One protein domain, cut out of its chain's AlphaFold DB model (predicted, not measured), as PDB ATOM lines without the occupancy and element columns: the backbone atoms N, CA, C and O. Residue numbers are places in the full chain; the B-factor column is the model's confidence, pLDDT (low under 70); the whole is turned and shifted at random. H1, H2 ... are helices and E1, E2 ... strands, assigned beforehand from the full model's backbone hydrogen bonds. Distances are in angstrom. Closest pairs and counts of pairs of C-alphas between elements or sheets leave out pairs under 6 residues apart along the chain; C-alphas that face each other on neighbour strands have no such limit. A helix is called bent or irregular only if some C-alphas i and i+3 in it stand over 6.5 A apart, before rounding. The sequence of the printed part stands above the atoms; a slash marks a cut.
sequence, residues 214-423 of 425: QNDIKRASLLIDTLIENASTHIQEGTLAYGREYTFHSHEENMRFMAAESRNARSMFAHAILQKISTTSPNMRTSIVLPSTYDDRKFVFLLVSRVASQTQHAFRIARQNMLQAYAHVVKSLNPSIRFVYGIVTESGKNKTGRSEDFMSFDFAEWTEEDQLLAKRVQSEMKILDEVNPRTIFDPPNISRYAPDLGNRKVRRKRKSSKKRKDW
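What this domain is: This is residues 214 to 423 of the 425 residues of an uncharacterized protein of Methylobacterium sp. WL103 (UniProt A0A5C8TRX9). A twisted sheet of four strands lies between helices, with H4 slanting over one face and H2 and H3 over the other. H1 packs on both H2 and H3, H5 packs on H4, and the final helix H6 leads away from the body, its residues 415 to 421 sticking out with 422 and 423 as a free tail. The printed part has 210 residues, with six named helices and four named strands in the order H1 H2 H3 E1 E2 H4 E3 E4 H5 H6, and its class is mixed, helices and strands. The sheet runs E1 E2 E3 E4 and is mixed, with E2 and E3 parallel and the other neighbour pairs antiparallel. The whole is compact, with a radius of gyration of the C-alphas of 17.7 A, and elongated in outline, spanning 63 by 37 by 35 A.

How they stand to each other: H1, residues 214 to 236, has a kink of 41 degrees near residue 221 and is only just irregular, with C-alphas 220 and 223 6.9 A apart. H1 and H2, residues 248 to 259, form a helical hairpin: they touch at a shallow tilt of 10 degrees, opposite ways, and their closest C-alphas, those of Ile 228 and Ala 259, are 6.9 A apart. With residues 217 to 224 alone H1 touches H3, residues 263 to 279, about perpendicular at 84 degrees; the closest C-alphas are those of Ser 221 and Ser 267, 3.8 A apart. E1, residues 284 to 291, and E2, residues 297 to 304, are an antiparallel hairpin, with N 288 and O 301 within hydrogen-bond range at 2.9 A. H3 is on the sheet at a height of 9.7 A, over E1 and E2, and runs along the strands, at 19 degrees to E2 on the local plane. H4, residues 312 to 333, and E3, residues 339 to 346, complete a strand-helix-strand unit with E2, two parallel strands joined through a helix, with a right-handed crossover; N 300 and O 341 are 2.8 A apart. E4, residues 357 to 362, forms an antiparallel hairpin with E3, N 342 and O 359 being 2.7 A apart. H4 is on the sheet at a height of 7.5 A, slantwise to the strands at 37 degrees to E3 on the local plane; its closest C-alphas with E3 are those of Ala 327 and Val 340, 5.7 A apart. H2 is on the sheet at a height of 9.3 A, across the strands at 87 degrees to E4 on the local plane. H2 and H3 lie on the same face and H4 on the opposite face, giving three layers, helices on both faces of a sheet. H5, residues 368 to 381, touches residues 325 to 332 of H4 at a steep tilt of 59 degrees, opposite ways, with the C-alphas of Val 329 and Ala 374 closest at 5.2 A. H6, residues 408 to 421, touches no helix and is not on the sheet. Every O i to N i+4 pair is within hydrogen-bond range in H3, H4, H5 and H6; the count is 16 of 19 in H1 and 6 of 8 in H2.

Where its parts are: H1 begins at C-alpha 214, (-30.696, -16.422, -10.002), and is 31.4 A long. H2 is 15.4 A long and H3 24.4 A. E1, E2, E3 and E4 measure 23.3, 22.6, 23.5 and 16.7 A. H4 is 31.6 A long, from C-alpha 312 at (-33.108, 4.138, -44.410). H5 is 19.5 A long, and H6 is 20.6 A long and ends at C-alpha 421, (-33.898, 41.441, -28.935).

The domain as a whole: The C-alphas farthest apart, those of Asn 215 and Trp 423, are 63.9 A apart. The printed part has no cut. The links H1 to H2 and H5 to H6 are long; in the latter, residues 390 to 391 pair antiparallel with residues 284 to 285 of E1. The mean pLDDT of the printed part is 82.7, and residues 350 to 353 and 386 to 423 are under 70.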
ATOM      1  N   GLN A 214     -31.526 -17.607  -9.751       90.50
ATOM      2  CA  GLN A 214     -30.696 -16.422 -10.002       90.50
ATOM      3  C   GLN A 214     -29.908 -16.545 -11.317       90.50
ATOM      4  O   GLN A 214     -29.828 -15.588 -12.093       90.50
ATOM      5  N   ASN A 215     -29.408 -17.740 -11.639       93.69
ATOM      6  CA  ASN A 215     -28.749 -18.000 -12.914       93.69
ATOM      7  C   ASN A 215     -29.697 -17.941 -14.120       93.69
ATOM      8  O   ASN A 215     -29.287 -17.492 -15.192       93.69
ATOM      9  N   ASP A 216     -30.958 -18.346 -13.980       91.06
ATOM     10  CA  ASP A 216     -31.966 -18.204 -15.042       91.06
ATOM     11  C   ASP A 216     -32.238 -16.729 -15.349       91.06
ATOM     12  O   ASP A 216     -32.213 -16.310 -16.514       91.06
ATOM     13  N   ILE A 217     -32.396 -15.918 -14.299       89.12
ATOM     14  CA  ILE A 217     -32.529 -14.462 -14.406       89.12
ATOM     15  C   ILE A 217     -31.306 -13.877 -15.122       89.12
ATOM     16  O   ILE A 217     -31.462 -13.094 -16.069       89.12
ATOM     17  N   LYS A 218     -30.100 -14.288 -14.710       92.94
ATOM     18  CA  LYS A 218     -28.835 -13.841 -15.297       92.94
ATOM     19  C   LYS A 218     -28.735 -14.189 -16.776       92.94
ATOM     20  O   LYS A 218     -28.485 -13.299 -17.588       92.94
ATOM     21  N   ARG A 219     -29.029 -15.430 -17.160       94.31
ATOM     22  CA  ARG A 219     -29.016 -15.865 -18.566       94.31
ATOM     23  C   ARG A 219     -29.988 -15.071 -19.433       94.31
ATOM     24  O   ARG A 219     -29.606 -14.621 -20.510       94.31
ATOM     25  N   ALA A 220     -31.214 -14.845 -18.968       90.00
ATOM     26  CA  ALA A 220     -32.194 -14.094 -19.746       90.00
ATOM     27  C   ALA A 220     -31.802 -12.620 -19.952       90.00
ATOM     28  O   ALA A 220     -32.075 -12.042 -21.003       90.00
ATOM     29  N   SER A 221     -31.110 -12.016 -18.985       94.31
ATOM     30  CA  SER A 221     -30.671 -10.619 -19.065       94.31
ATOM     31  C   SER A 221     -29.548 -10.343 -20.082       94.31
ATOM     32  O   SER A 221     -29.328  -9.183 -20.430       94.31
ATOM     33  N   LEU A 222     -28.875 -11.381 -20.602       94.00
ATOM     34  CA  LEU A 222     -27.735 -11.258 -21.530       94.00
ATOM     35  C   LEU A 222     -28.063 -10.504 -22.826       94.00
ATOM     36  O   LEU A 222     -27.162  -9.948 -23.457       94.00
ATOM     37  N   LEU A 223     -29.340 -10.443 -23.220       94.56
ATOM     38  CA  LEU A 223     -29.768  -9.597 -24.334       94.56
ATOM     39  C   LEU A 223     -29.414  -8.128 -24.076       94.56
ATOM     40  O   LEU A 223     -28.896  -7.459 -24.964       94.56
ATOM     41  N   ILE A 224     -29.693  -7.626 -22.872       96.69
ATOM     42  CA  ILE A 224     -29.431  -6.227 -22.524       96.69
ATOM     43  C   ILE A 224     -27.927  -5.973 -22.451       96.69
ATOM     44  O   ILE A 224     -27.467  -4.955 -22.956       96.69
ATOM     45  N   ASP A 225     -27.158  -6.918 -21.908       96.12
ATOM     46  CA  ASP A 225     -25.696  -6.819 -21.858       96.12
ATOM     47  C   ASP A 225     -25.105  -6.748 -23.269       96.12
ATOM     48  O   ASP A 225     -24.321  -5.851 -23.557       96.12
ATOM     49  N   THR A 226     -25.570  -7.609 -24.178       95.62
ATOM     50  CA  THR A 226     -25.177  -7.576 -25.595       95.62
ATOM     51  C   THR A 226     -25.517  -6.230 -26.250       95.62
ATOM     52  O   THR A 226     -24.719  -5.703 -27.020       95.62
ATOM     53  N   LEU A 227     -26.685  -5.642 -25.955       94.62
ATOM     54  CA  LEU A 227     -27.056  -4.323 -26.486       94.62
ATOM     55  C   LEU A 227     -26.140  -3.210 -25.957       94.62
ATOM     56  O   LEU A 227     -25.732  -2.346 -26.735       94.62
ATOM     57  N   ILE A 228     -25.811  -3.231 -24.660       95.50
ATOM     58  CA  ILE A 228     -24.879  -2.275 -24.050       95.50
ATOM     59  C   ILE A 228     -23.488  -2.428 -24.669       95.50
ATOM     60  O   ILE A 228     -22.898  -1.420 -25.056       95.50
ATOM     61  N   GLU A 229     -22.984  -3.658 -24.777       95.56
ATOM     62  CA  GLU A 229     -21.649  -3.962 -25.296       95.56
ATOM     63  C   GLU A 229     -21.519  -3.510 -26.752       95.56
ATOM     64  O   GLU A 229     -20.656  -2.699 -27.075       95.56
ATOM     65  N   ASN A 230     -22.458  -3.912 -27.616       93.44
ATOM     66  CA  ASN A 230     -22.452  -3.523 -29.028       93.44
ATOM     67  C   ASN A 230     -22.487  -1.999 -29.201       93.44
ATOM     68  O   ASN A 230     -21.721  -1.438 -29.987       93.44
ATOM     69  N   ALA A 231     -23.364  -1.307 -28.466       92.62
ATOM     70  CA  ALA A 231     -23.434   0.148 -28.525       92.62
ATOM     71  C   ALA A 231     -22.127   0.795 -28.037       92.62
ATOM     72  O   ALA A 231     -21.627   1.719 -28.681       92.62
ATOM     73  N   SER A 232     -21.560   0.296 -26.937       93.19
ATOM     74  CA  SER A 232     -20.327   0.817 -26.334       93.19
ATOM     75  C   SER A 232     -19.119   0.637 -27.252       93.19
ATOM     76  O   SER A 232     -18.372   1.596 -27.444       93.19
ATOM     77  N   THR A 233     -18.977  -0.523 -27.892       93.81
ATOM     78  CA  THR A 233     -17.933  -0.790 -28.892       93.81
ATOM     79  C   THR A 233     -18.031   0.187 -30.058       93.81
ATOM     80  O   THR A 233     -17.063   0.873 -30.377       93.81
ATOM     81  N   HIS A 234     -19.225   0.373 -30.633       92.12
ATOM     82  CA  HIS A 234     -19.405   1.327 -31.730       92.12
ATOM     83  C   HIS A 234     -19.155   2.790 -31.329       92.12
ATOM     84  O   HIS A 234     -18.714   3.585 -32.165       92.12
ATOM     85  N   ILE A 235     -19.433   3.162 -30.073       91.31
ATOM     86  CA  ILE A 235     -19.096   4.483 -29.521       91.31
ATOM     87  C   ILE A 235     -17.575   4.645 -29.424       91.31
ATOM     88  O   ILE A 235     -17.046   5.665 -29.864       91.31
ATOM     89  N   GLN A 236     -16.874   3.658 -28.861       89.31
ATOM     90  CA  GLN A 236     -15.423   3.702 -28.660       89.31
ATOM     91  C   GLN A 236     -14.652   3.699 -29.985       89.31
ATOM     92  O   GLN A 236     -13.686   4.444 -30.136       89.31
ATOM     93  N   GLU A 237     -15.110   2.918 -30.963       91.00
ATOM     94  CA  GLU A 237     -14.501   2.822 -32.293       91.00
ATOM     95  C   GLU A 237     -14.914   3.961 -33.243       91.00
ATOM     96  O   GLU A 237     -14.371   4.089 -34.339       91.00
ATOM     97  N   GLY A 238     -15.899   4.785 -32.867       87.44
ATOM     98  CA  GLY A 238     -16.417   5.860 -33.722       87.44
ATOM     99  C   GLY A 238     -17.191   5.362 -34.951       87.44
ATOM    100  O   GLY A 238     -17.325   6.081 -35.945       87.44
ATOM    101  N   THR A 239     -17.718   4.137 -34.906       89.56
ATOM    102  CA  THR A 239     -18.365   3.467 -36.046       89.56
ATOM    103  C   THR A 239     -19.887   3.648 -36.089       89.56
ATOM    104  O   THR A 239     -20.508   3.296 -37.096       89.56
ATOM    105  N   LEU A 240     -20.498   4.301 -35.090       87.69
ATOM    106  CA  LEU A 240     -21.944   4.586 -35.015       87.69
ATOM    107  C   LEU A 240     -22.535   5.131 -36.321       87.69
ATOM    108  O   LEU A 240     -22.051   6.120 -36.848       87.69
ATOM    109  N   ALA A 241     -23.631   4.571 -36.830       82.69
ATOM    110  CA  ALA A 241     -24.250   5.087 -38.060       82.69
ATOM    111  C   ALA A 241     -24.813   6.520 -37.915       82.69
ATOM    112  O   ALA A 241     -24.835   7.276 -38.884       82.69
ATOM    113  N   TYR A 242     -25.261   6.888 -36.712       82.69
ATOM    114  CA  TYR A 242     -25.845   8.189 -36.372       82.69
ATOM    115  C   TYR A 242     -25.326   8.655 -35.010       82.69
ATOM    116  O   TYR A 242     -25.076   7.828 -34.135       82.69
ATOM    117  N   GLY A 243     -25.199   9.971 -34.818       80.00
ATOM    118  CA  GLY A 243     -24.755  10.555 -33.553       80.00
ATOM    119  C   GLY A 243     -23.239  10.679 -33.393       80.00
ATOM    120  O   GLY A 243     -22.795  11.026 -32.306       80.00
ATOM    121  N   ARG A 244     -22.437  10.444 -34.446       82.44
ATOM    122  CA  ARG A 244     -20.963  10.603 -34.422       82.44
ATOM    123  C   ARG A 244     -20.512  12.013 -34.035       82.44
ATOM    124  O   ARG A 244     -19.379  12.218 -33.621       82.44
ATOM    125  N   GLU A 245     -21.384  12.997 -34.218       85.00
ATOM    126  CA  GLU A 245     -21.165  14.390 -33.855       85.00
ATOM    127  C   GLU A 245     -21.241  14.655 -32.341       85.00
ATOM    128  O   GLU A 245     -20.865  15.741 -31.885       85.00
ATOM    129  N   TYR A 246     -21.755  13.703 -31.555       87.38
ATOM    130  CA  TYR A 246     -21.818  13.820 -30.104       87.38
ATOM    131  C   TYR A 246     -20.474  13.489 -29.456       87.38
ATOM    132  O   TYR A 246     -19.647  12.744 -29.968       87.38
ATOM    133  N   THR A 247     -20.246  14.082 -28.286       88.12
ATOM    134  CA  THR A 247     -19.041  13.793 -27.504       88.12
ATOM    135  C   THR A 247     -19.151  12.421 -26.843       88.12
ATOM    136  O   THR A 247     -20.258  12.000 -26.503       88.12
ATOM    137  N   PHE A 248     -18.014  11.778 -26.563       88.50
ATOM    138  CA  PHE A 248     -17.972  10.535 -25.780       88.50
ATOM    139  C   PHE A 248     -18.774  10.649 -24.475       88.50
ATOM    140  O   PHE A 248     -19.585   9.785 -24.169       88.50
ATOM    141  N   HIS A 249     -18.620  11.766 -23.758       88.50
ATOM    142  CA  HIS A 249     -19.372  12.036 -22.535       88.50
ATOM    143  C   HIS A 249     -20.894  11.994 -22.749       88.50
ATOM    144  O   HIS A 249     -21.604  11.408 -21.944       88.50
ATOM    145  N   SER A 250     -21.404  12.559 -23.847       90.06
ATOM    146  CA  SER A 250     -22.841  12.516 -24.160       90.06
ATOM    147  C   SER A 250     -23.332  11.100 -24.472       90.06
ATOM    148  O   SER A 250     -24.455  10.749 -24.121       90.06
ATOM    149  N   HIS A 251     -22.504  10.281 -25.125       92.56
ATOM    150  CA  HIS A 251     -22.822   8.874 -25.359       92.56
ATOM    151  C   HIS A 251     -22.812   8.060 -24.065       92.56
ATOM    152  O   HIS A 251     -23.723   7.266 -23.848       92.56
ATOM    153  N   GLU A 252     -21.828   8.284 -23.197       92.31
ATOM    154  CA  GLU A 252     -21.760   7.652 -21.881       92.31
ATOM    155  C   GLU A 252     -22.981   8.020 -21.029       92.31
ATOM    156  O   GLU A 252     -23.641   7.117 -20.526       92.31
ATOM    157  N   GLU A 253     -23.362   9.303 -20.951       91.94
ATOM    158  CA  GLU A 253     -24.574   9.734 -20.236       91.94
ATOM    159  C   GLU A 253     -25.832   9.019 -20.746       91.94
ATOM    160  O   GLU A 253     -26.687   8.629 -19.952       91.94
ATOM    161  N   ASN A 254     -25.932   8.812 -22.062       93.44
ATOM    162  CA  ASN A 254     -27.037   8.078 -22.667       93.44
ATOM    163  C   ASN A 254     -27.007   6.595 -22.268       93.44
ATOM    164  O   ASN A 254     -27.990   6.073 -21.749       93.44
ATOM    165  N   MET A 255     -25.873   5.918 -22.454       94.56
ATOM    166  CA  MET A 255     -25.752   4.485 -22.172       94.56
ATOM    167  C   MET A 255     -25.842   4.156 -20.679       94.56
ATOM    168  O   MET A 255     -26.297   3.067 -20.316       94.56
ATOM    169  N   ARG A 256     -25.485   5.106 -19.803       94.81
ATOM    170  CA  ARG A 256     -25.537   4.951 -18.347       94.81
ATOM    171  C   ARG A 256     -26.915   4.530 -17.853       94.81
ATOM    172  O   ARG A 256     -26.983   3.755 -16.910       94.81
ATOM    173  N   PHE A 257     -28.001   4.994 -18.475       96.75
ATOM    174  CA  PHE A 257     -29.360   4.622 -18.070       96.75
ATOM    175  C   PHE A 257     -29.557   3.106 -18.078       96.75
ATOM    176  O   PHE A 257     -29.960   2.545 -17.069       96.75
ATOM    177  N   MET A 258     -29.222   2.449 -19.188       95.25
ATOM    178  CA  MET A 258     -29.345   0.997 -19.321       95.25
ATOM    179  C   MET A 258     -28.277   0.257 -18.504       95.25
ATOM    180  O   MET A 258     -28.563  -0.771 -17.896       95.25
ATOM    181  N   ALA A 259     -27.053   0.795 -18.449       96.19
ATOM    182  CA  ALA A 259     -25.960   0.198 -17.686       96.19
ATOM    183  C   ALA A 259     -26.174   0.256 -16.159       96.19
ATOM    184  O   ALA A 259     -25.670  -0.604 -15.439       96.19
ATOM    185  N   ALA A 260     -26.933   1.230 -15.656       96.56
ATOM    186  CA  ALA A 260     -27.209   1.399 -14.230       96.56
ATOM    187  C   ALA A 260     -28.293   0.456 -13.686       96.56
ATOM    188  O   ALA A 260     -28.503   0.433 -12.475       96.56
ATOM    189  N   GLU A 261     -28.988  -0.288 -14.547       97.00
ATOM    190  CA  GLU A 261     -30.058  -1.201 -14.142       97.00
ATOM    191  C   GLU A 261     -29.519  -2.479 -13.499       97.00
ATOM    192  O   GLU A 261     -28.517  -3.041 -13.958       97.00
ATOM    193  N   SER A 262     -30.246  -2.952 -12.479       95.19
ATOM    194  CA  SER A 262     -29.986  -4.221 -11.792       95.19
ATOM    195  C   SER A 262     -30.114  -5.427 -12.720       95.19
ATOM    196  O   SER A 262     -30.796  -5.380 -13.753       95.19
ATOM    197  N   ARG A 263     -29.517  -6.560 -12.331       94.44
ATOM    198  CA  ARG A 263     -29.627  -7.813 -13.086       94.44
ATOM    199  C   ARG A 263     -31.082  -8.261 -13.270       94.44
ATOM    200  O   ARG A 263     -31.466  -8.667 -14.370       94.44
ATOM    201  N   ASN A 264     -31.904  -8.098 -12.231       91.00
ATOM    202  CA  ASN A 264     -33.338  -8.395 -12.262       91.00
ATOM    203  C   ASN A 264     -34.079  -7.513 -13.277       91.00
ATOM    204  O   ASN A 264     -34.809  -8.030 -14.126       91.00
ATOM    205  N   ALA A 265     -33.844  -6.195 -13.253       93.44
ATOM    206  CA  ALA A 265     -34.465  -5.272 -14.201       93.44
ATOM    207  C   ALA A 265     -34.059  -5.586 -15.649       93.44
ATOM    208  O   ALA A 265     -34.919  -5.676 -16.528       93.44
ATOM    209  N   ARG A 266     -32.771  -5.861 -15.902       96.56
ATOM    210  CA  ARG A 266     -32.295  -6.274 -17.233       96.56
ATOM    211  C   ARG A 266     -32.955  -7.569 -17.713       96.56
ATOM    212  O   ARG A 266     -33.300  -7.677 -18.888       96.56
ATOM    213  N   SER A 267     -33.166  -8.540 -16.824       94.31
ATOM    214  CA  SER A 267     -33.865  -9.788 -17.154       94.31
ATOM    215  C   SER A 267     -35.327  -9.549 -17.535       94.31
ATOM    216  O   SER A 267     -35.795 -10.038 -18.565       94.31
ATOM    217  N   MET A 268     -36.037  -8.729 -16.757       93.62
ATOM    218  CA  MET A 268     -37.409  -8.316 -17.061       93.62
ATOM    219  C   MET A 268     -37.485  -7.581 -18.407       93.62
ATOM    220  O   MET A 268     -38.366  -7.871 -19.219       93.62
ATOM    221  N   PHE A 269     -36.546  -6.670 -18.683       96.06
ATOM    222  CA  PHE A 269     -36.479  -5.962 -19.962       96.06
ATOM    223  C   PHE A 269     -36.296  -6.928 -21.120       96.06
ATOM    224  O   PHE A 269     -37.021  -6.834 -22.108       96.06
ATOM    225  N   ALA A 270     -35.360  -7.870 -20.997       96.00
ATOM    226  CA  ALA A 270     -35.083  -8.838 -22.042       96.00
ATOM    227  C   ALA A 270     -36.317  -9.686 -22.374       96.00
ATOM    228  O   ALA A 270     -36.698  -9.771 -23.542       96.00
ATOM    229  N   HIS A 271     -36.986 -10.243 -21.361       93.31
ATOM    230  CA  HIS A 271     -38.217 -11.011 -21.555       93.31
ATOM    231  C   HIS A 271     -39.304 -10.181 -22.241       93.31
ATOM    232  O   HIS A 271     -39.864 -10.609 -23.252       93.31
ATOM    233  N   ALA A 272     -39.556  -8.969 -21.743       93.06
ATOM    234  CA  ALA A 272     -40.568  -8.082 -22.296       93.06
ATOM    235  C   ALA A 272     -40.269  -7.696 -23.755       93.06
ATOM    236  O   ALA A 272     -41.159  -7.733 -24.608       93.06
ATOM    237  N   ILE A 273     -39.011  -7.372 -24.065       93.31
ATOM    238  CA  ILE A 273     -38.547  -7.030 -25.415       93.31
ATOM    239  C   ILE A 273     -38.701  -8.229 -26.356       93.31
ATOM    240  O   ILE A 273     -39.292  -8.090 -27.431       93.31
ATOM    241  N   LEU A 274     -38.222  -9.411 -25.960       91.94
ATOM    242  CA  LEU A 274     -38.286 -10.624 -26.781       91.94
ATOM    243  C   LEU A 274     -39.728 -11.060 -27.038       91.94
ATOM    244  O   LEU A 274     -40.078 -11.372 -28.179       91.94
ATOM    245  N   GLN A 275     -40.581 -11.023 -26.013       91.19
ATOM    246  CA  GLN A 275     -42.005 -11.311 -26.149       91.19
ATOM    247  C   GLN A 275     -42.689 -10.303 -27.076       91.19
ATOM    248  O   GLN A 275     -43.474 -10.681 -27.949       91.19
ATOM    249  N   LYS A 276     -42.380  -9.007 -26.946       91.38
ATOM    250  CA  LYS A 276     -42.943  -7.980 -27.831       91.38
ATOM    251  C   LYS A 276     -42.515  -8.201 -29.280       91.38
ATOM    252  O   LYS A 276     -43.345  -8.110 -30.183       91.38
ATOM    253  N   ILE A 277     -41.242  -8.523 -29.510       91.06
ATOM    254  CA  ILE A 277     -40.690  -8.825 -30.835       91.06
ATOM    255  C   ILE A 277     -41.362 -10.053 -31.451       91.06
ATOM    256  O   ILE A 277     -41.700 -10.024 -32.632       91.06
ATOM    257  N   SER A 278     -41.545 -11.126 -30.677       89.75
ATOM    258  CA  SER A 278     -42.093 -12.387 -31.187       89.75
ATOM    259  C   SER A 278     -43.577 -12.289 -31.543       89.75
ATOM    260  O   SER A 278     -44.023 -12.980 -32.457       89.75
ATOM    261  N   THR A 279     -44.317 -11.408 -30.869       88.94
ATOM    262  CA  THR A 279     -45.768 -11.229 -31.043       88.94
ATOM    263  C   THR A 279     -46.143 -10.086 -31.989       88.94
ATOM    264  O   THR A 279     -47.282 -10.011 -32.447       88.94
ATOM    265  N   THR A 280     -45.208  -9.190 -32.324       88.75
ATOM    266  CA  THR A 280     -45.494  -8.023 -33.174       88.75
ATOM    267  C   THR A 280     -45.255  -8.323 -34.654       88.75
ATOM    268  O   THR A 280     -44.120  -8.516 -35.097       88.75
ATOM    269  N   SER A 281     -46.321  -8.279 -35.458       87.38
ATOM    270  CA  SER A 281     -46.242  -8.407 -36.918       87.38
ATOM    271  C   SER A 281     -45.444  -7.258 -37.570       87.38
ATOM    272  O   SER A 281     -45.481  -6.129 -37.078       87.38
ATOM    273  N   PRO A 282     -44.787  -7.487 -38.727       85.25
ATOM    274  CA  PRO A 282     -43.935  -6.487 -39.393       85.25
ATOM    275  C   PRO A 282     -44.615  -5.155 -39.742       85.25
ATOM    276  O   PRO A 282     -43.939  -4.135 -39.856       85.25
ATOM    277  N   ASN A 283     -45.941  -5.157 -39.902       84.44
ATOM    278  CA  ASN A 283     -46.744  -4.001 -40.320       84.44
ATOM    279  C   ASN A 283     -47.390  -3.246 -39.147       84.44
ATOM    280  O   ASN A 283     -48.203  -2.346 -39.365       84.44
ATOM    281  N   MET A 284     -47.058  -3.620 -37.909       84.69
ATOM    282  CA  MET A 284     -47.610  -2.998 -36.711       84.69
ATOM    283  C   MET A 284     -46.623  -2.045 -36.054       84.69
ATOM    284  O   MET A 284     -45.408  -2.244 -36.101       84.69
ATOM    285  N   ARG A 285     -47.172  -1.026 -35.393       88.50
ATOM    286  CA  ARG A 285     -46.463  -0.212 -34.406       88.50
ATOM    287  C   ARG A 285     -46.905  -0.663 -33.023       88.50
ATOM    288  O   ARG A 285     -48.087  -0.562 -32.703       88.50
ATOM    289  N   THR A 286     -45.974  -1.108 -32.190       90.44
ATOM    290  CA  THR A 286     -46.280  -1.505 -30.812       90.44
ATOM    291  C   THR A 286     -45.213  -0.991 -29.862       90.44
ATOM    292  O   THR A 286     -44.082  -0.731 -30.256       90.44
ATOM    293  N   SER A 287     -45.575  -0.819 -28.600       92.81
ATOM    294  CA  SER A 287     -44.670  -0.312 -27.575       92.81
ATOM    295  C   SER A 287     -44.929  -0.984 -26.237       92.81
ATOM    296  O   SER A 287     -45.954  -1.647 -26.040       92.81
ATOM    297  N   ILE A 288     -43.976  -0.846 -25.329       93.62
ATOM    298  CA  ILE A 288     -44.120  -1.207 -23.926       93.62
ATOM    299  C   ILE A 288     -43.351  -0.198 -23.080       93.62
ATOM    300  O   ILE A 288     -42.249   0.217 -23.447       93.62
ATOM    301  N   VAL A 289     -43.960   0.214 -21.971       95.75
ATOM    302  CA  VAL A 289     -43.310   1.028 -20.943       95.75
ATOM    303  C   VAL A 289     -42.852   0.081 -19.844       95.75
ATOM    304  O   VAL A 289     -43.643  -0.725 -19.364       95.75
ATOM    305  N   LEU A 290     -41.581   0.166 -19.474       94.56
ATOM    306  CA  LEU A 290     -40.951  -0.701 -18.487       94.56
ATOM    307  C   LEU A 290     -40.523   0.139 -17.271       94.56
ATOM    308  O   LEU A 290     -40.049   1.271 -17.454       94.56
ATOM    309  N   PRO A 291     -40.709  -0.367 -16.040       94.00
ATOM    310  CA  PRO A 291     -40.224   0.310 -14.841       94.00
ATOM    311  C   PRO A 291     -38.695   0.245 -14.773       94.00
ATOM    312  O   PRO A 291     -38.089  -0.636 -15.367       94.00
ATOM    313  N   SER A 292     -38.067   1.181 -14.073       95.31
ATOM    314  CA  SER A 292     -36.624   1.166 -13.811       95.31
ATOM    315  C   SER A 292     -36.362   0.718 -12.380       95.31
ATOM    316  O   SER A 292     -37.241   0.811 -11.528       95.31
ATOM    317  N   THR A 293     -35.130   0.291 -12.113       93.81
ATOM    318  CA  THR A 293     -34.599   0.162 -10.751       93.81
ATOM    319  C   THR A 293     -34.626   1.505  -9.990       93.81
ATOM    320  O   THR A 293     -34.576   1.516  -8.766       93.81
ATOM    321  N   TYR A 294     -34.714   2.640 -10.696       95.31
ATOM    322  CA  TYR A 294     -34.793   3.985 -10.122       95.31
ATOM    323  C   TYR A 294     -36.165   4.624 -10.373       95.31
ATOM    324  O   TYR A 294     -36.649   4.660 -11.504       95.31
ATOM    325  N   ASP A 295     -36.746   5.240  -9.344       94.62
ATOM    326  CA  ASP A 295     -38.071   5.877  -9.428       94.62
ATOM    327  C   ASP A 295     -38.103   7.150 -10.290       94.62
ATOM    328  O   ASP A 295     -39.160   7.600 -10.732       94.62
ATOM    329  N   ASP A 296     -36.941   7.753 -10.551       96.75
ATOM    330  CA  ASP A 296     -36.821   8.994 -11.318       96.75
ATOM    331  C   ASP A 296     -36.936   8.786 -12.837       96.75
ATOM    332  O   ASP A 296     -36.881   9.767 -13.591       96.75
ATOM    333  N   ARG A 297     -37.084   7.541 -13.310       97.25
ATOM    334  CA  ARG A 297     -37.063   7.221 -14.740       97.25
ATOM    335  C   ARG A 297     -37.958   6.052 -15.135       97.25
ATOM    336  O   ARG A 297     -38.255   5.157 -14.353       97.25
ATOM    337  N   LYS A 298     -38.346   6.032 -16.412       97.44
ATOM    338  CA  LYS A 298     -38.988   4.878 -17.063       97.44
ATOM    339  C   LYS A 298     -38.344   4.562 -18.402       97.44
ATOM    340  O   LYS A 298     -37.738   5.429 -19.033       97.44
ATOM    341  N   PHE A 299     -38.519   3.326 -18.845       98.12
ATOM    342  CA  PHE A 299     -38.034   2.850 -20.131       98.12
ATOM    343  C   PHE A 299     -39.187   2.708 -21.118       98.12
ATOM    344  O   PHE A 299     -40.293   2.320 -20.749       98.12
ATOM    345  N   VAL A 300     -38.930   2.999 -22.389       97.56
ATOM    346  CA  VAL A 300     -39.857   2.742 -23.490       97.56
ATOM    347  C   VAL A 300     -39.152   1.886 -24.521       97.56
ATOM    348  O   VAL A 300     -38.148   2.302 -25.092       97.56
ATOM    349  N   PHE A 301     -39.713   0.716 -24.804       96.94
ATOM    350  CA  PHE A 301     -39.329  -0.072 -25.965       96.94
ATOM    351  C   PHE A 301     -40.392   0.071 -27.051       96.94
ATOM    352  O   PHE A 301     -41.583  -0.129 -26.799       96.94
ATOM    353  N   LEU A 302     -39.963   0.430 -28.256       95.00
ATOM    354  CA  LEU A 302     -40.837   0.721 -29.383       95.00
ATOM    355  C   LEU A 302     -40.443  -0.126 -30.601       95.00
ATOM    356  O   LEU A 302     -39.281  -0.201 -30.997       95.00
ATOM    357  N   LEU A 303     -41.450  -0.727 -31.224       93.25
ATOM    358  CA  LEU A 303     -41.357  -1.404 -32.508       93.25
ATOM    359  C   LEU A 303     -42.091  -0.575 -33.556       93.25
ATOM    360  O   LEU A 303     -43.268  -0.237 -33.392       93.25
ATOM    361  N   VAL A 304     -41.386  -0.237 -34.634       90.88
ATOM    362  CA  VAL A 304     -41.951   0.506 -35.764       90.88
ATOM    363  C   VAL A 304     -41.853  -0.290 -37.060       90.88
ATOM    364  O   VAL A 304     -40.824  -0.884 -37.384       90.88
ATOM    365  N   SER A 305     -42.931  -0.276 -37.837       87.06
ATOM    366  CA  SER A 305     -42.918  -0.826 -39.189       87.06
ATOM    367  C   SER A 305     -42.151   0.091 -40.140       87.06
ATOM    368  O   SER A 305     -42.169   1.305 -39.971       87.06
ATOM    369  N   ARG A 306     -41.500  -0.482 -41.155       82.56
ATOM    370  CA  ARG A 306     -40.863   0.270 -42.242       82.56
ATOM    371  C   ARG A 306     -41.650   0.060 -43.527       82.56
ATOM    372  O   ARG A 306     -41.850  -1.082 -43.934       82.56
ATOM    373  N   VAL A 307     -42.015   1.153 -44.192       77.62
ATOM    374  CA  VAL A 307     -42.651   1.119 -45.516       77.62
ATOM    375  C   VAL A 307     -41.588   0.894 -46.594       77.62
ATOM    376  O   VAL A 307     -40.492   1.450 -46.513       77.62
ATOM    377  N   ALA A 308     -41.905   0.082 -47.606       74.88
ATOM    378  CA  ALA A 308     -40.959  -0.333 -48.646       74.88
ATOM    379  C   ALA A 308     -40.327   0.841 -49.419       74.88
ATOM    380  O   ALA A 308     -39.149   0.790 -49.754       74.88
ATOM    381  N   SER A 309     -41.083   1.918 -49.650       78.69
ATOM    382  CA  SER A 309     -40.625   3.109 -50.378       78.69
ATOM    383  C   SER A 309     -39.728   4.045 -49.557       78.69
ATOM    384  O   SER A 309     -39.162   4.989 -50.105       78.69
ATOM    385  N   GLN A 310     -39.587   3.824 -48.245       81.75
ATOM    386  CA  GLN A 310     -38.867   4.744 -47.369       81.75
ATOM    387  C   GLN A 310     -37.359   4.460 -47.360       81.75
ATOM    388  O   GLN A 310     -36.909   3.337 -47.085       81.75
ATOM    389  N   THR A 311     -36.553   5.505 -47.583       86.62
ATOM    390  CA  THR A 311     -35.093   5.430 -47.423       86.62
ATOM    391  C   THR A 311     -34.724   5.102 -45.976       86.62
ATOM    392  O   THR A 311     -35.463   5.415 -45.040       86.62
ATOM    393  N   GLN A 312     -33.560   4.478 -45.764       84.50
ATOM    394  CA  GLN A 312     -33.108   4.138 -44.410       84.50
ATOM    395  C   GLN A 312     -32.959   5.389 -43.535       84.50
ATOM    396  O   GLN A 312     -33.362   5.377 -42.376       84.50
ATOM    397  N   HIS A 313     -32.450   6.483 -44.105       87.00
ATOM    398  CA  HIS A 313     -32.298   7.756 -43.409       87.00
ATOM    399  C   HIS A 313     -33.642   8.351 -42.964       87.00
ATOM    400  O   HIS A 313     -33.829   8.636 -41.782       87.00
ATOM    401  N   ALA A 314     -34.612   8.457 -43.881       87.38
ATOM    402  CA  ALA A 314     -35.939   8.977 -43.553       87.38
ATOM    403  C   ALA A 314     -36.654   8.104 -42.510       87.38
ATOM    404  O   ALA A 314     -37.336   8.621 -41.626       87.38
ATOM    405  N   PHE A 315     -36.468   6.783 -42.585       87.94
ATOM    406  CA  PHE A 315     -37.010   5.845 -41.608       87.94
ATOM    407  C   PHE A 315     -36.403   6.036 -40.210       87.94
ATOM    408  O   PHE A 315     -37.147   6.095 -39.232       87.94
ATOM    409  N   ARG A 316     -35.076   6.193 -40.100       87.50
ATOM    410  CA  ARG A 316     -34.397   6.432 -38.813       87.50
ATOM    411  C   ARG A 316     -34.854   7.745 -38.166       87.50
ATOM    412  O   ARG A 316     -35.192   7.736 -36.987       87.50
ATOM    413  N   ILE A 317     -34.977   8.831 -38.936       88.38
ATOM    414  CA  ILE A 317     -35.508  10.113 -38.429       88.38
ATOM    415  C   ILE A 317     -36.945   9.951 -37.917       88.38
ATOM    416  O   ILE A 317     -37.263  10.347 -36.796       88.38
ATOM    417  N   ALA A 318     -37.820   9.336 -38.716       88.62
ATOM    418  CA  ALA A 318     -39.211   9.082 -38.338       88.62
ATOM    419  C   ALA A 318     -39.324   8.277 -37.033       88.62
ATOM    420  O   ALA A 318     -40.169   8.552 -36.181       88.62
ATOM    421  N   ARG A 319     -38.442   7.292 -36.865       90.50
ATOM    422  CA  ARG A 319     -38.379   6.424 -35.694       90.50
ATOM    423  C   ARG A 319     -37.927   7.160 -34.431       90.50
ATOM    424  O   ARG A 319     -38.555   6.994 -33.388       90.50
ATOM    425  N   GLN A 320     -36.898   8.000 -34.532       90.94
ATOM    426  CA  GLN A 320     -36.428   8.847 -33.431       90.94
ATOM    427  C   GLN A 320     -37.503   9.859 -33.003       90.94
ATOM    428  O   GLN A 320     -37.782   9.997 -31.811       90.94
ATOM    429  N   ASN A 321     -38.191  10.485 -33.966       91.94
ATOM    430  CA  ASN A 321     -39.323  11.377 -33.689       91.94
ATOM    431  C   ASN A 321     -40.469  10.640 -32.982       91.94
ATOM    432  O   ASN A 321     -41.040  11.151 -32.023       91.94
ATOM    433  N   MET A 322     -40.800   9.421 -33.417       92.56
ATOM    434  CA  MET A 322     -41.808   8.605 -32.735       92.56
ATOM    435  C   MET A 322     -41.387   8.316 -31.290       92.56
ATOM    436  O   MET A 322     -42.189   8.488 -30.379       92.56
ATOM    437  N   LEU A 323     -40.132   7.920 -31.061       94.62
ATOM    438  CA  LEU A 323     -39.635   7.641 -29.716       94.62
ATOM    439  C   LEU A 323     -39.703   8.880 -28.806       94.62
ATOM    440  O   LEU A 323     -40.112   8.765 -27.652       94.62
ATOM    441  N   GLN A 324     -39.408  10.068 -29.342       95.50
ATOM    442  CA  GLN A 324     -39.594  11.333 -28.631       95.50
ATOM    443  C   GLN A 324     -41.066  11.581 -28.265       95.50
ATOM    444  O   GLN A 324     -41.348  11.945 -27.125       95.50
ATOM    445  N   ALA A 325     -42.019  11.343 -29.178       95.62
ATOM    446  CA  ALA A 325     -43.449  11.471 -28.868       95.62
ATOM    447  C   ALA A 325     -43.843  10.557 -27.699       95.62
ATOM    448  O   ALA A 325     -44.497  10.997 -26.756       95.62
ATOM    449  N   TYR A 326     -43.393   9.300 -27.732       96.62
ATOM    450  CA  TYR A 326     -43.620   8.356 -26.641       96.62
ATOM    451  C   TYR A 326     -43.022   8.841 -25.319       96.62
ATOM    452  O   TYR A 326     -43.694   8.758 -24.295       96.62
ATOM    453  N   ALA A 327     -41.805   9.385 -25.330       97.31
ATOM    454  CA  ALA A 327     -41.173   9.905 -24.123       97.31
ATOM    455  C   ALA A 327     -41.978  11.049 -23.481       97.31
ATOM    456  O   ALA A 327     -42.201  11.031 -22.271       97.31
ATOM    457  N   HIS A 328     -42.482  11.993 -24.284       96.75
ATOM    458  CA  HIS A 328     -43.349  13.071 -23.796       96.75
ATOM    459  C   HIS A 328     -44.661  12.541 -23.201       96.75
ATOM    460  O   HIS A 328     -45.080  12.996 -22.137       96.75
ATOM    461  N   VAL A 329     -45.301  11.561 -23.848       97.00
ATOM    462  CA  VAL A 329     -46.538  10.962 -23.321       97.00
ATOM    463  C   VAL A 329     -46.270  10.201 -22.023       97.00
ATOM    464  O   VAL A 329     -47.019  10.357 -21.062       97.00
ATOM    465  N   VAL A 330     -45.175   9.440 -21.939       96.88
ATOM    466  CA  VAL A 330     -44.792   8.744 -20.703       96.88
ATOM    467  C   VAL A 330     -44.548   9.732 -19.567       96.88
ATOM    468  O   VAL A 330     -45.075   9.514 -18.479       96.88
ATOM    469  N   LYS A 331     -43.833  10.839 -19.807       97.19
ATOM    470  CA  LYS A 331     -43.664  11.905 -18.807       97.19
ATOM    471  C   LYS A 331     -45.006  12.516 -18.387       97.19
ATOM    472  O   LYS A 331     -45.254  12.670 -17.197       97.19
ATOM    473  N   SER A 332     -45.892  12.803 -19.340       96.94
ATOM    474  CA  SER A 332     -47.236  13.338 -19.073       96.94
ATOM    475  C   SER A 332     -48.081  12.419 -18.185       96.94
ATOM    476  O   SER A 332     -48.796  12.905 -17.313       96.94
ATOM    477  N   LEU A 333     -47.992  11.102 -18.393       95.44
ATOM    478  CA  LEU A 333     -48.706  10.092 -17.601       95.44
ATOM    479  C   LEU A 333     -48.023   9.766 -16.267       95.44
ATOM    480  O   LEU A 333     -48.633   9.144 -15.405       95.44
ATOM    481  N   ASN A 334     -46.762  10.160 -16.091       95.75
ATOM    482  CA  ASN A 334     -45.973   9.873 -14.896       95.75
ATOM    483  C   ASN A 334     -45.283  11.161 -14.420       95.75
ATOM    484  O   ASN A 334     -44.073  11.308 -14.592       95.75
ATOM    485  N   PRO A 335     -46.017  12.120 -13.826       94.88
ATOM    486  CA  PRO A 335     -45.471  13.445 -13.542       94.88
ATOM    487  C   PRO A 335     -44.256  13.444 -12.605       94.88
ATOM    488  O   PRO A 335     -43.437  14.358 -12.696       94.88
ATOM    489  N   SER A 336     -44.108  12.427 -11.750       95.31
ATOM    490  CA  SER A 336     -43.002  12.292 -10.791       95.31
ATOM    491  C   SER A 336     -41.647  11.980 -11.430       95.31
ATOM    492  O   SER A 336     -40.619  12.361 -10.875       95.31
ATOM    493  N   ILE A 337     -41.612  11.322 -12.592       97.06
ATOM    494  CA  ILE A 337     -40.343  10.901 -13.203       97.06
ATOM    495  C   ILE A 337     -39.662  12.086 -13.882       97.06
ATOM    496  O   ILE A 337     -40.320  12.941 -14.476       97.06
ATOM    497  N   ARG A 338     -38.336  12.137 -13.860       97.44
ATOM    498  CA  ARG A 338     -37.557  13.150 -14.580       97.44
ATOM    499  C   ARG A 338     -37.121  12.668 -15.956       97.44
ATOM    500  O   ARG A 338     -37.081  13.467 -16.889       97.44
ATOM    501  N   PHE A 339     -36.791  11.388 -16.080       98.31
ATOM    502  CA  PHE A 339     -36.179  10.854 -17.287       98.31
ATOM    503  C   PHE A 339     -37.056   9.816 -17.976       98.31
ATOM    504  O   PHE A 339     -37.783   9.051 -17.341       98.31
ATOM    505  N   VAL A 340     -36.926   9.743 -19.297       98.31
ATOM    506  CA  VAL A 340     -37.375   8.585 -20.072       98.31
ATOM    507  C   VAL A 340     -36.217   8.092 -20.922       98.31
ATOM    508  O   VAL A 340     -35.573   8.884 -21.607       98.31
ATOM    509  N   TYR A 341     -35.957   6.788 -20.886       98.12
ATOM    510  CA  TYR A 341     -34.988   6.142 -21.763       98.12
ATOM    511  C   TYR A 341     -35.701   5.295 -22.810       98.12
ATOM    512  O   TYR A 341     -36.538   4.454 -22.496       98.12
ATOM    513  N   GLY A 342     -35.390   5.532 -24.073       96.94
ATOM    514  CA  GLY A 342     -36.062   4.933 -25.206       96.94
ATOM    515  C   GLY A 342     -35.146   4.012 -25.999       96.94
ATOM    516  O   GLY A 342     -34.015   4.373 -26.323       96.94
ATOM    517  N   ILE A 343     -35.673   2.849 -26.360       96.50
ATOM    518  CA  ILE A 343     -35.061   1.894 -27.280       96.50
ATOM    519  C   ILE A 343     -36.056   1.675 -28.409       96.50
ATOM    520  O   ILE A 343     -37.232   1.393 -28.166       96.50
ATOM    521  N   VAL A 344     -35.603   1.784 -29.652       94.88
ATOM    522  CA  VAL A 344     -36.491   1.590 -30.795       94.88
ATOM    523  C   VAL A 344     -35.827   0.803 -31.915       94.88
ATOM    524  O   VAL A 344     -34.688   1.066 -32.301       94.88
ATOM    525  N   THR A 345     -36.563  -0.177 -32.441       93.00
ATOM    526  CA  THR A 345     -36.126  -1.056 -33.534       93.00
ATOM    527  C   THR A 345     -37.288  -1.388 -34.481       93.00
ATOM    528  O   THR A 345     -38.431  -0.968 -34.280       93.00
ATOM    529  N   GLU A 346     -36.997  -2.076 -35.579       90.56
ATOM    530  CA  GLU A 346     -37.972  -2.488 -36.584       90.56
ATOM    531  C   GLU A 346     -38.919  -3.589 -36.073       90.56
ATOM    532  O   GLU A 346     -38.497  -4.551 -35.428       90.56
ATOM    533  N   SER A 347     -40.196  -3.502 -36.450       89.38
ATOM    534  CA  SER A 347     -41.200  -4.551 -36.236       89.38
ATOM    535  C   SER A 347     -40.934  -5.808 -37.074       89.38
ATOM    536  O   SER A 347     -40.402  -5.742 -38.189       89.38
ATOM    537  N   GLY A 348     -41.407  -6.952 -36.569       78.88
ATOM    538  CA  GLY A 348     -41.313  -8.256 -37.225       78.88
ATOM    539  C   GLY A 348     -40.123  -9.105 -36.766       78.88
ATOM    540  O   GLY A 348     -39.046  -8.594 -36.472       78.88
ATOM    541  N   LYS A 349     -40.330 -10.428 -36.729       74.12
ATOM    542  CA  LYS A 349     -39.354 -11.419 -36.239       74.12
ATOM    543  C   LYS A 349     -38.223 -11.724 -37.234       74.12
ATOM    544  O   LYS A 349     -37.078 -11.871 -36.827       74.12
ATOM    545  N   ASN A 350     -38.528 -11.784 -38.533       63.41
ATOM    546  CA  ASN A 350     -37.631 -12.332 -39.564       63.41
ATOM    547  C   ASN A 350     -36.886 -11.241 -40.357       63.41
ATOM    548  O   ASN A 350     -36.918 -11.219 -41.585       63.41
ATOM    549  N   LYS A 351     -36.252 -10.291 -39.664       63.56
ATOM    550  CA  LYS A 351     -35.436  -9.247 -40.306       63.56
ATOM    551  C   LYS A 351     -33.972  -9.692 -40.322       63.56
ATOM    552  O   LYS A 351     -33.380  -9.857 -39.264       63.56
ATOM    553  N   THR A 352     -33.386  -9.832 -41.513       55.38
ATOM    554  CA  THR A 352     -31.970 -10.210 -41.736       55.38
ATOM    555  C   THR A 352     -30.964  -9.104 -41.383       55.38
ATOM    556  O   THR A 352     -29.762  -9.292 -41.517       55.38
ATOM    557  N   GLY A 353     -31.448  -7.964 -40.891       65.44
ATOM    558  CA  GLY A 353     -30.664  -6.889 -40.298       65.44
ATOM    559  C   GLY A 353     -31.609  -5.977 -39.526       65.44
ATOM    560  O   GLY A 353     -32.562  -5.441 -40.102       65.44
ATOM    561  N   ARG A 354     -31.393  -5.860 -38.216       79.56
ATOM    562  CA  ARG A 354     -32.110  -4.922 -37.347       79.56
ATOM    563  C   ARG A 354     -31.178  -3.788 -36.988       79.56
ATOM    564  O   ARG A 354     -29.962  -3.938 -37.034       79.56
ATOM    565  N   SER A 355     -31.769  -2.637 -36.729       86.69
ATOM    566  CA  SER A 355     -31.018  -1.467 -36.338       86.69
ATOM    567  C   SER A 355     -31.661  -0.853 -35.110       86.69
ATOM    568  O   SER A 355     -32.882  -0.721 -35.029       86.69
ATOM    569  N   GLU A 356     -30.849  -0.427 -34.160       90.62
ATOM    570  CA  GLU A 356     -31.310   0.093 -32.878       90.62
ATOM    571  C   GLU A 356     -31.015   1.596 -32.792       90.62
ATOM    572  O   GLU A 356     -30.003   2.087 -33.304       90.62
ATOM    573  N   ASP A 357     -31.942   2.352 -32.206       92.31
ATOM    574  CA  ASP A 357     -31.668   3.686 -31.671       92.31
ATOM    575  C   ASP A 357     -31.892   3.660 -30.158       92.31
ATOM    576  O   ASP A 357     -32.878   3.093 -29.677       92.31
ATOM    577  N   PHE A 358     -30.993   4.329 -29.439       94.06
ATOM    578  CA  PHE A 358     -31.028   4.505 -27.993       94.06
ATOM    579  C   PHE A 358     -31.062   5.998 -27.677       94.06
ATOM    580  O   PHE A 358     -30.169   6.732 -28.105       94.06
ATOM    581  N   MET A 359     -32.071   6.463 -26.944       94.25
ATOM    582  CA  MET A 359     -32.257   7.891 -26.667       94.25
ATOM    583  C   MET A 359     -32.698   8.133 -25.226       94.25
ATOM    584  O   MET A 359     -33.683   7.563 -24.774       94.25
ATOM    585  N   SER A 360     -32.016   9.036 -24.531       95.88
ATOM    586  CA  SER A 360     -32.411   9.558 -23.224       95.88
ATOM    587  C   SER A 360     -33.089  10.919 -23.372       95.88
ATOM    588  O   SER A 360     -32.680  11.762 -24.174       95.88
ATOM    589  N   PHE A 361     -34.136  11.137 -22.583       96.06
ATOM    590  CA  PHE A 361     -34.893  12.383 -22.527       96.06
ATOM    591  C   PHE A 361     -34.907  12.893 -21.082       96.06
ATOM    592  O   PHE A 361     -35.337  12.173 -20.183       96.06
ATOM    593  N   ASP A 362     -34.425  14.121 -20.860       96.12
ATOM    594  CA  ASP A 362     -34.440  14.811 -19.560       96.12
ATOM    595  C   ASP A 362     -35.553  15.865 -19.541       96.12
ATOM    596  O   ASP A 362     -35.526  16.824 -20.318       96.12
ATOM    597  N   PHE A 363     -36.515  15.694 -18.636       96.75
ATOM    598  CA  PHE A 363     -37.668  16.573 -18.463       96.75
ATOM    599  C   PHE A 363     -37.560  17.464 -17.216       96.75
ATOM    600  O   PHE A 363     -38.578  17.827 -16.631       96.75
ATOM    601  N   ALA A 364     -36.344  17.836 -16.799       94.62
ATOM    602  CA  ALA A 364     -36.130  18.776 -15.691       94.62
ATOM    603  C   ALA A 364     -36.883  20.113 -15.854       94.62
ATOM    604  O   ALA A 364     -37.377  20.664 -14.877       94.62
ATOM    605  N   GLU A 365     -36.970  20.634 -17.084       93.69
ATOM    606  CA  GLU A 365     -37.708  21.860 -17.426       93.69
ATOM    607  C   GLU A 365     -39.062  21.501 -18.077       93.69
ATOM    608  O   GLU A 365     -39.257  21.769 -19.261       93.69
ATOM    609  N   TRP A 366     -39.969  20.843 -17.340       96.00
ATOM    610  CA  TRP A 366     -41.318  20.491 -17.821       96.00
ATOM    611  C   TRP A 366     -42.336  21.594 -17.514       96.00
ATOM    612  O   TRP A 366     -42.492  21.986 -16.358       96.00
ATOM    613  N   THR A 367     -43.036  22.080 -18.538       96.81
ATOM    614  CA  THR A 367     -44.011  23.177 -18.423       96.81
ATOM    615  C   THR A 367     -45.455  22.715 -18.644       96.81
ATOM    616  O   THR A 367     -45.708  21.618 -19.143       96.81
ATOM    617  N   GLU A 368     -46.428  23.572 -18.317       95.94
ATOM    618  CA  GLU A 368     -47.840  23.331 -18.658       95.94
ATOM    619  C   GLU A 368     -48.064  23.243 -20.176       95.94
ATOM    620  O   GLU A 368     -48.865  22.427 -20.635       95.94
ATOM    621  N   GLU A 369     -47.318  24.017 -20.971       96.00
ATOM    622  CA  GLU A 369     -47.352  23.926 -22.435       96.00
ATOM    623  C   GLU A 369     -46.882  22.547 -22.919       96.00
ATOM    624  O   GLU A 369     -47.532  21.941 -23.774       96.00
ATOM    625  N   ASP A 370     -45.801  22.011 -22.336       94.94
ATOM    626  CA  ASP A 370     -45.321  20.658 -22.645       94.94
ATOM    627  C   ASP A 370     -46.363  19.597 -22.255       94.94
ATOM    628  O   ASP A 370     -46.572  18.632 -22.996       94.94
ATOM    629  N   GLN A 371     -47.065  19.793 -21.134       97.06
ATOM    630  CA  GLN A 371     -48.145  18.911 -20.689       97.06
ATOM    631  C   GLN A 371     -49.330  18.911 -21.666       97.06
ATOM    632  O   GLN A 371     -49.854  17.848 -22.006       97.06
ATOM    633  N   LEU A 372     -49.763  20.087 -22.128       95.81
ATOM    634  CA  LEU A 372     -50.843  20.218 -23.109       95.81
ATOM    635  C   LEU A 372     -50.443  19.619 -24.460       95.81
ATOM    636  O   LEU A 372     -51.237  18.900 -25.074       95.81
ATOM    637  N   LEU A 373     -49.204  19.858 -24.896       93.44
ATOM    638  CA  LEU A 373     -48.654  19.256 -26.104       93.44
ATOM    639  C   LEU A 373     -48.628  17.731 -25.994       93.44
ATOM    640  O   LEU A 373     -49.081  17.049 -26.910       93.44
ATOM    641  N   ALA A 374     -48.146  17.184 -24.878       95.19
ATOM    642  CA  ALA A 374     -48.078  15.744 -24.668       95.19
ATOM    643  C   ALA A 374     -49.468  15.094 -24.678       95.19
ATOM    644  O   ALA A 374     -49.633  14.058 -25.315       95.19
ATOM    645  N   LYS A 375     -50.480  15.724 -24.062       94.56
ATOM    646  CA  LYS A 375     -51.878  15.260 -24.124       94.56
ATOM    647  C   LYS A 375     -52.439  15.290 -25.550       94.56
ATOM    648  O   LYS A 375     -53.084  14.331 -25.964       94.56
ATOM    649  N   ARG A 376     -52.153  16.343 -26.325       93.50
ATOM    650  CA  ARG A 376     -52.552  16.428 -27.742       93.50
ATOM    651  C   ARG A 376     -51.887  15.333 -28.579       93.50
ATOM    652  O   ARG A 376     -52.560  14.622 -29.317       93.50
ATOM    653  N   VAL A 377     -50.574  15.164 -28.423       91.62
ATOM    654  CA  VAL A 377     -49.803  14.109 -29.096       91.62
ATOM    655  C   VAL A 377     -50.331  12.731 -28.703       91.62
ATOM    656  O   VAL A 377     -50.495  11.879 -29.573       91.62
ATOM    657  N   GLN A 378     -50.652  12.517 -27.426       91.88
ATOM    658  CA  GLN A 378     -51.262  11.283 -26.942       91.88
ATOM    659  C   GLN A 378     -52.562  10.976 -27.692       91.88
ATOM    660  O   GLN A 378     -52.690   9.875 -28.228       91.88
ATOM    661  N   SER A 379     -53.487  11.941 -27.773       89.25
ATOM    662  CA  SER A 379     -54.798  11.749 -28.404       89.25
ATOM    663  C   SER A 379     -54.725  11.607 -29.923       89.25
ATOM    664  O   SER A 379     -55.352  10.714 -30.486       89.25
ATOM    665  N   GLU A 380     -53.952  12.457 -30.605       88.19
ATOM    666  CA  GLU A 380     -53.861  12.459 -32.071       88.19
ATOM    667  C   GLU A 380     -53.109  11.225 -32.579       88.19
ATOM    668  O   GLU A 380     -53.545  10.550 -33.513       88.19
ATOM    669  N   MET A 381     -51.998  10.880 -31.919       82.31
ATOM    670  CA  MET A 381     -51.140   9.762 -32.322       82.31
ATOM    671  C   MET A 381     -51.541   8.433 -31.681       82.31
ATOM    672  O   MET A 381     -50.944   7.393 -32.001       82.31
ATOM    673  N   LYS A 382     -52.526   8.472 -30.777       86.50
ATOM    674  CA  LYS A 382     -53.071   7.343 -30.012       86.50
ATOM    675  C   LYS A 382     -51.939   6.538 -29.366       86.50
ATOM    676  O   LYS A 382     -51.755   5.347 -29.626       86.50
ATOM    677  N   ILE A 383     -51.077   7.256 -28.648       89.38
ATOM    678  CA  ILE A 383     -49.888   6.724 -27.972       89.38
ATOM    679  C   ILE A 383     -50.295   6.311 -26.562       89.38
ATOM    680  O   ILE A 383     -50.809   7.139 -25.825       89.38
ATOM    681  N   LEU A 384     -50.032   5.056 -26.181       85.31
ATOM    682  CA  LEU A 384     -50.401   4.525 -24.856       85.31
ATOM    683  C   LEU A 384     -51.890   4.741 -24.514       85.31
ATOM    684  O   LEU A 384     -52.247   4.975 -23.366       85.31
ATOM    685  N   ASP A 385     -52.735   4.697 -25.539       74.75
ATOM    686  CA  ASP A 385     -54.190   4.705 -25.435       74.75
ATOM    687  C   ASP A 385     -54.646   3.240 -25.319       74.75
ATOM    688  O   ASP A 385     -54.154   2.395 -26.072       74.75
ATOM    689  N   GLU A 386     -55.520   2.912 -24.365       54.84
ATOM    690  CA  GLU A 386     -55.827   1.539 -23.905       54.84
ATOM    691  C   GLU A 386     -56.501   0.633 -24.972       54.84
ATOM    692  O   GLU A 386     -56.869  -0.506 -24.694       54.84
ATOM    693  N   VAL A 387     -56.628   1.088 -26.227       46.97
ATOM    694  CA  VAL A 387     -57.433   0.452 -27.282       46.97
ATOM    695  C   VAL A 387     -56.586  -0.061 -28.468       46.97
ATOM    696  O   VAL A 387     -56.340   0.660 -29.443       46.97
ATOM    697  N   ASN A 388     -56.258  -1.361 -28.399       39.50
ATOM    698  CA  ASN A 388     -55.872  -2.314 -29.464       39.50
ATOM    699  C   ASN A 388     -54.589  -2.082 -30.314       39.50
ATOM    700  O   ASN A 388     -54.235  -0.952 -30.658       39.50
ATOM    701  N   PRO A 389     -53.899  -3.172 -30.735       42.34
ATOM    702  CA  PRO A 389     -52.744  -3.117 -31.639       42.34
ATOM    703  C   PRO A 389     -53.148  -2.593 -33.022       42.34
ATOM    704  O   PRO A 389     -54.183  -2.983 -33.560       42.34
ATOM    705  N   ARG A 390     -52.335  -1.706 -33.613       52.22
ATOM    706  CA  ARG A 390     -52.662  -1.071 -34.900       52.22
ATOM    707  C   ARG A 390     -51.661  -1.378 -36.000       52.22
ATOM    708  O   ARG A 390     -50.448  -1.207 -35.854       52.22
ATOM    709  N   THR A 391     -52.235  -1.779 -37.123       45.97
ATOM    710  CA  THR A 391     -51.702  -1.678 -38.475       45.97
ATOM    711  C   THR A 391     -51.836  -0.234 -38.963       45.97
ATOM    712  O   THR A 391     -52.813   0.441 -38.654       45.97
ATOM    713  N   ILE A 392     -50.866   0.197 -39.769       43.12
ATOM    714  CA  ILE A 392     -50.732   1.499 -40.449       43.12
ATOM    715  C   ILE A 392     -49.771   2.465 -39.737       43.12
ATOM    716  O   ILE A 392     -50.021   3.033 -38.676       43.12
ATOM    717  N   PHE A 393     -48.618   2.593 -40.391       44.16
ATOM    718  CA  PHE A 393     -47.524   3.507 -40.115       44.16
ATOM    719  C   PHE A 393     -47.862   4.869 -40.723       44.16
ATOM    720  O   PHE A 393     -47.803   5.026 -41.938       44.16
ATOM    721  N   ASP A 394     -48.185   5.842 -39.877       44.00
ATOM    722  CA  ASP A 394     -48.045   7.256 -40.212       44.00
ATOM    723  C   ASP A 394     -47.064   7.845 -39.184       44.00
ATOM    724  O   ASP A 394     -47.410   7.989 -38.002       44.00
ATOM    725  N   PRO A 395     -45.775   8.013 -39.530       40.62
ATOM    726  CA  PRO A 395     -44.799   8.494 -38.573       40.62
ATOM    727  C   PRO A 395     -45.107   9.964 -38.256       40.62
ATOM    728  O   PRO A 395     -45.160  10.784 -39.174       40.62
ATOM    729  N   PRO A 396     -45.279  10.341 -36.975       42.69
ATOM    730  CA  PRO A 396     -45.458  11.729 -36.605       42.69
ATOM    731  C   PRO A 396     -44.228  12.502 -37.038       42.69
ATOM    732  O   PRO A 396     -43.098  12.203 -36.642       42.69
ATOM    733  N   ASN A 397     -44.456  13.559 -37.802       42.44
ATOM    734  CA  ASN A 397     -43.480  14.614 -37.895       42.44
ATOM    735  C   ASN A 397     -43.736  15.592 -36.740       42.44
ATOM    736  O   ASN A 397     -44.504  16.535 -36.898       42.44
ATOM    737  N   ILE A 398     -43.109  15.372 -35.577       40.25
ATOM    738  CA  ILE A 398     -43.187  16.297 -34.428       40.25
ATOM    739  C   ILE A 398     -42.825  17.734 -34.841       40.25
ATOM    740  O   ILE A 398     -43.404  18.682 -34.312       40.25
ATOM    741  N   SER A 399     -41.952  17.913 -35.843       42.12
ATOM    742  CA  SER A 399     -41.612  19.248 -36.358       42.12
ATOM    743  C   SER A 399     -42.796  19.997 -36.988       42.12
ATOM    744  O   SER A 399     -42.724  21.216 -37.124       42.12
ATOM    745  N   ARG A 400     -43.908  19.312 -37.314       41.69
ATOM    746  CA  ARG A 400     -45.172  19.951 -37.730       41.69
ATOM    747  C   ARG A 400     -45.947  20.568 -36.566       41.69
ATOM    748  O   ARG A 400     -46.683  21.520 -36.791       41.69
ATOM    749  N   TYR A 401     -45.781  20.053 -35.349       43.81
ATOM    750  CA  TYR A 401     -46.467  20.551 -34.151       43.81
ATOM    751  C   TYR A 401     -45.600  21.526 -33.346       43.81
ATOM    752  O   TYR A 401     -46.131  22.399 -32.666       43.81
ATOM    753  N   ALA A 402     -44.274  21.416 -33.465       42.75
ATOM    754  CA  ALA A 402     -43.316  22.409 -32.998       42.75
ATOM    755  C   ALA A 402     -41.995  22.280 -33.788       42.75
ATOM    756  O   ALA A 402     -41.213  21.365 -33.516       42.75
ATOM    757  N   PRO A 403     -41.668  23.218 -34.700       40.91
ATOM    758  CA  PRO A 403     -40.359  23.284 -35.372       40.91
ATOM    759  C   PRO A 403     -39.163  23.446 -34.405       40.91
ATOM    760  O   PRO A 403     -38.007  23.385 -34.817       40.91
ATOM    761  N   ASP A 404     -39.440  23.665 -33.114       43.19
ATOM    762  CA  ASP A 404     -38.531  24.219 -32.110       43.19
ATOM    763  C   ASP A 404     -38.051  23.215 -31.039       43.19
ATOM    764  O   ASP A 404     -37.326  23.598 -30.117       43.19
ATOM    765  N   LEU A 405     -38.377  21.923 -31.164       39.88
ATOM    766  CA  LEU A 405     -37.949  20.854 -30.240       39.88
ATOM    767  C   LEU A 405     -36.512  20.359 -30.504       39.88
ATOM    768  O   LEU A 405     -36.218  19.167 -30.488       39.88
ATOM    769  N   GLY A 406     -35.592  21.290 -30.761       40.44
ATOM    770  CA  GLY A 406     -34.174  20.987 -30.919       40.44
ATOM    771  C   GLY A 406     -33.483  20.665 -29.588       40.44
ATOM    772  O   GLY A 406     -33.821  21.217 -28.539       40.44
ATOM    773  N   ASN A 407     -32.455  19.817 -29.671       44.47
ATOM    774  CA  ASN A 407     -31.546  19.413 -28.593       44.47
ATOM    775  C   ASN A 407     -31.066  20.617 -27.736       44.47
ATOM    776  O   ASN A 407     -31.008  21.744 -28.231       44.47
ATOM    777  N   ARG A 408     -30.666  20.400 -26.470       41.03
ATOM    778  CA  ARG A 408     -30.320  21.412 -25.428       41.03
ATOM    779  C   ARG A 408     -29.562  22.657 -25.935       41.03
ATOM    780  O   ARG A 408     -29.790  23.771 -25.455       41.03
ATOM    781  N   LYS A 409     -28.666  22.493 -26.920       43.28
ATOM    782  CA  LYS A 409     -27.921  23.583 -27.588       43.28
ATOM    783  C   LYS A 409     -28.817  24.563 -28.365       43.28
ATOM    784  O   LYS A 409     -28.567  25.766 -28.310       43.28
ATOM    785  N   VAL A 410     -29.858  24.087 -29.046       45.66
ATOM    786  CA  VAL A 410     -30.783  24.891 -29.868       45.66
ATOM    787  C   VAL A 410     -31.663  25.784 -28.985       45.66
ATOM    788  O   VAL A 410     -31.771  26.983 -29.241       45.66
ATOM    789  N   ARG A 411     -32.190  25.245 -27.874       51.34
ATOM    790  CA  ARG A 411     -32.957  26.015 -26.873       51.34
ATOM    791  C   ARG A 411     -32.106  27.099 -26.184       51.34
ATOM    792  O   ARG A 411     -32.560  28.235 -26.037       51.34
ATOM    793  N   ARG A 412     -30.840  26.810 -25.837       51.41
ATOM    794  CA  ARG A 412     -29.906  27.795 -25.234       51.41
ATOM    795  C   ARG A 412     -29.543  28.953 -26.170       51.41
ATOM    796  O   ARG A 412     -29.542  30.101 -25.729       51.41
ATOM    797  N   LYS A 413     -29.281  28.673 -27.451       46.88
ATOM    798  CA  LYS A 413     -28.930  29.695 -28.459       46.88
ATOM    799  C   LYS A 413     -30.078  30.680 -28.730       46.88
ATOM    800  O   LYS A 413     -29.841  31.809 -29.143       46.88
ATOM    801  N   ARG A 414     -31.319  30.254 -28.473       52.38
ATOM    802  CA  ARG A 414     -32.530  31.072 -28.619       52.38
ATOM    803  C   ARG A 414     -32.890  31.876 -27.376       52.38
ATOM    804  O   ARG A 414     -33.242  33.040 -27.512       52.38
ATOM    805  N   LYS A 415     -32.750  31.317 -26.163       51.75
ATOM    806  CA  LYS A 415     -32.904  32.110 -24.924       51.75
ATOM    807  C   LYS A 415     -31.916  33.290 -24.898       51.75
ATOM    808  O   LYS A 415     -32.285  34.369 -24.447       51.75
ATOM    809  N   SER A 416     -30.702  33.125 -25.440       48.19
ATOM    810  CA  SER A 416     -29.744  34.233 -25.579       48.19
ATOM    811  C   SER A 416     -30.090  35.216 -26.704       48.19
ATOM    812  O   SER A 416     -29.844  36.407 -26.539       48.19
ATOM    813  N   SER A 417     -30.685  34.770 -27.820       46.53
ATOM    814  CA  SER A 417     -31.097  35.666 -28.912       46.53
ATOM    815  C   SER A 417     -32.373  36.454 -28.598       46.53
ATOM    816  O   SER A 417     -32.463  37.618 -28.979       46.53
ATOM    817  N   LYS A 418     -33.319  35.862 -27.856       44.56
ATOM    818  CA  LYS A 418     -34.549  36.523 -27.391       44.56
ATOM    819  C   LYS A 418     -34.229  37.612 -26.359       44.56
ATOM    820  O   LYS A 418     -34.578  38.761 -26.587       44.56
ATOM    821  N   LYS A 419     -33.378  37.313 -25.362       46.19
ATOM    822  CA  LYS A 419     -32.833  38.323 -24.425       46.19
ATOM    823  C   LYS A 419     -32.088  39.476 -25.108       46.19
ATOM    824  O   LYS A 419     -32.053  40.566 -24.559       46.19
ATOM    825  N   ARG A 420     -31.459  39.238 -26.266       40.28
ATOM    826  CA  ARG A 420     -30.756  40.279 -27.036       40.28
ATOM    827  C   ARG A 420     -31.710  41.180 -27.819       40.28
ATOM    828  O   ARG A 420     -31.382  42.341 -28.012       40.28
ATOM    829  N   LYS A 421     -32.849  40.651 -28.276       41.59
ATOM    830  CA  LYS A 421     -33.898  41.441 -28.935       41.59
ATOM    831  C   LYS A 421     -34.673  42.290 -27.933       41.59
ATOM    832  O   LYS A 421     -34.838  43.466 -28.199       41.59
ATOM    833  N   ASP A 422     -35.005  41.730 -26.773       44.34
ATOM    834  CA  ASP A 422     -35.721  42.446 -25.704       44.34
ATOM    835  C   ASP A 422     -34.856  43.532 -25.019       44.34
ATOM    836  O   ASP A 422     -35.359  44.324 -24.236       44.34
ATOM    837  N   TRP A 423     -33.543  43.563 -25.290       41.50
ATOM    838  CA  TRP A 423     -32.619  44.632 -24.876       41.50
ATOM    839  C   TRP A 423     -32.436  45.732 -25.937       41.50
ATOM    840  O   TRP A 423     -31.825  46.756 -25.650       41.50
TER     841      TRP A 423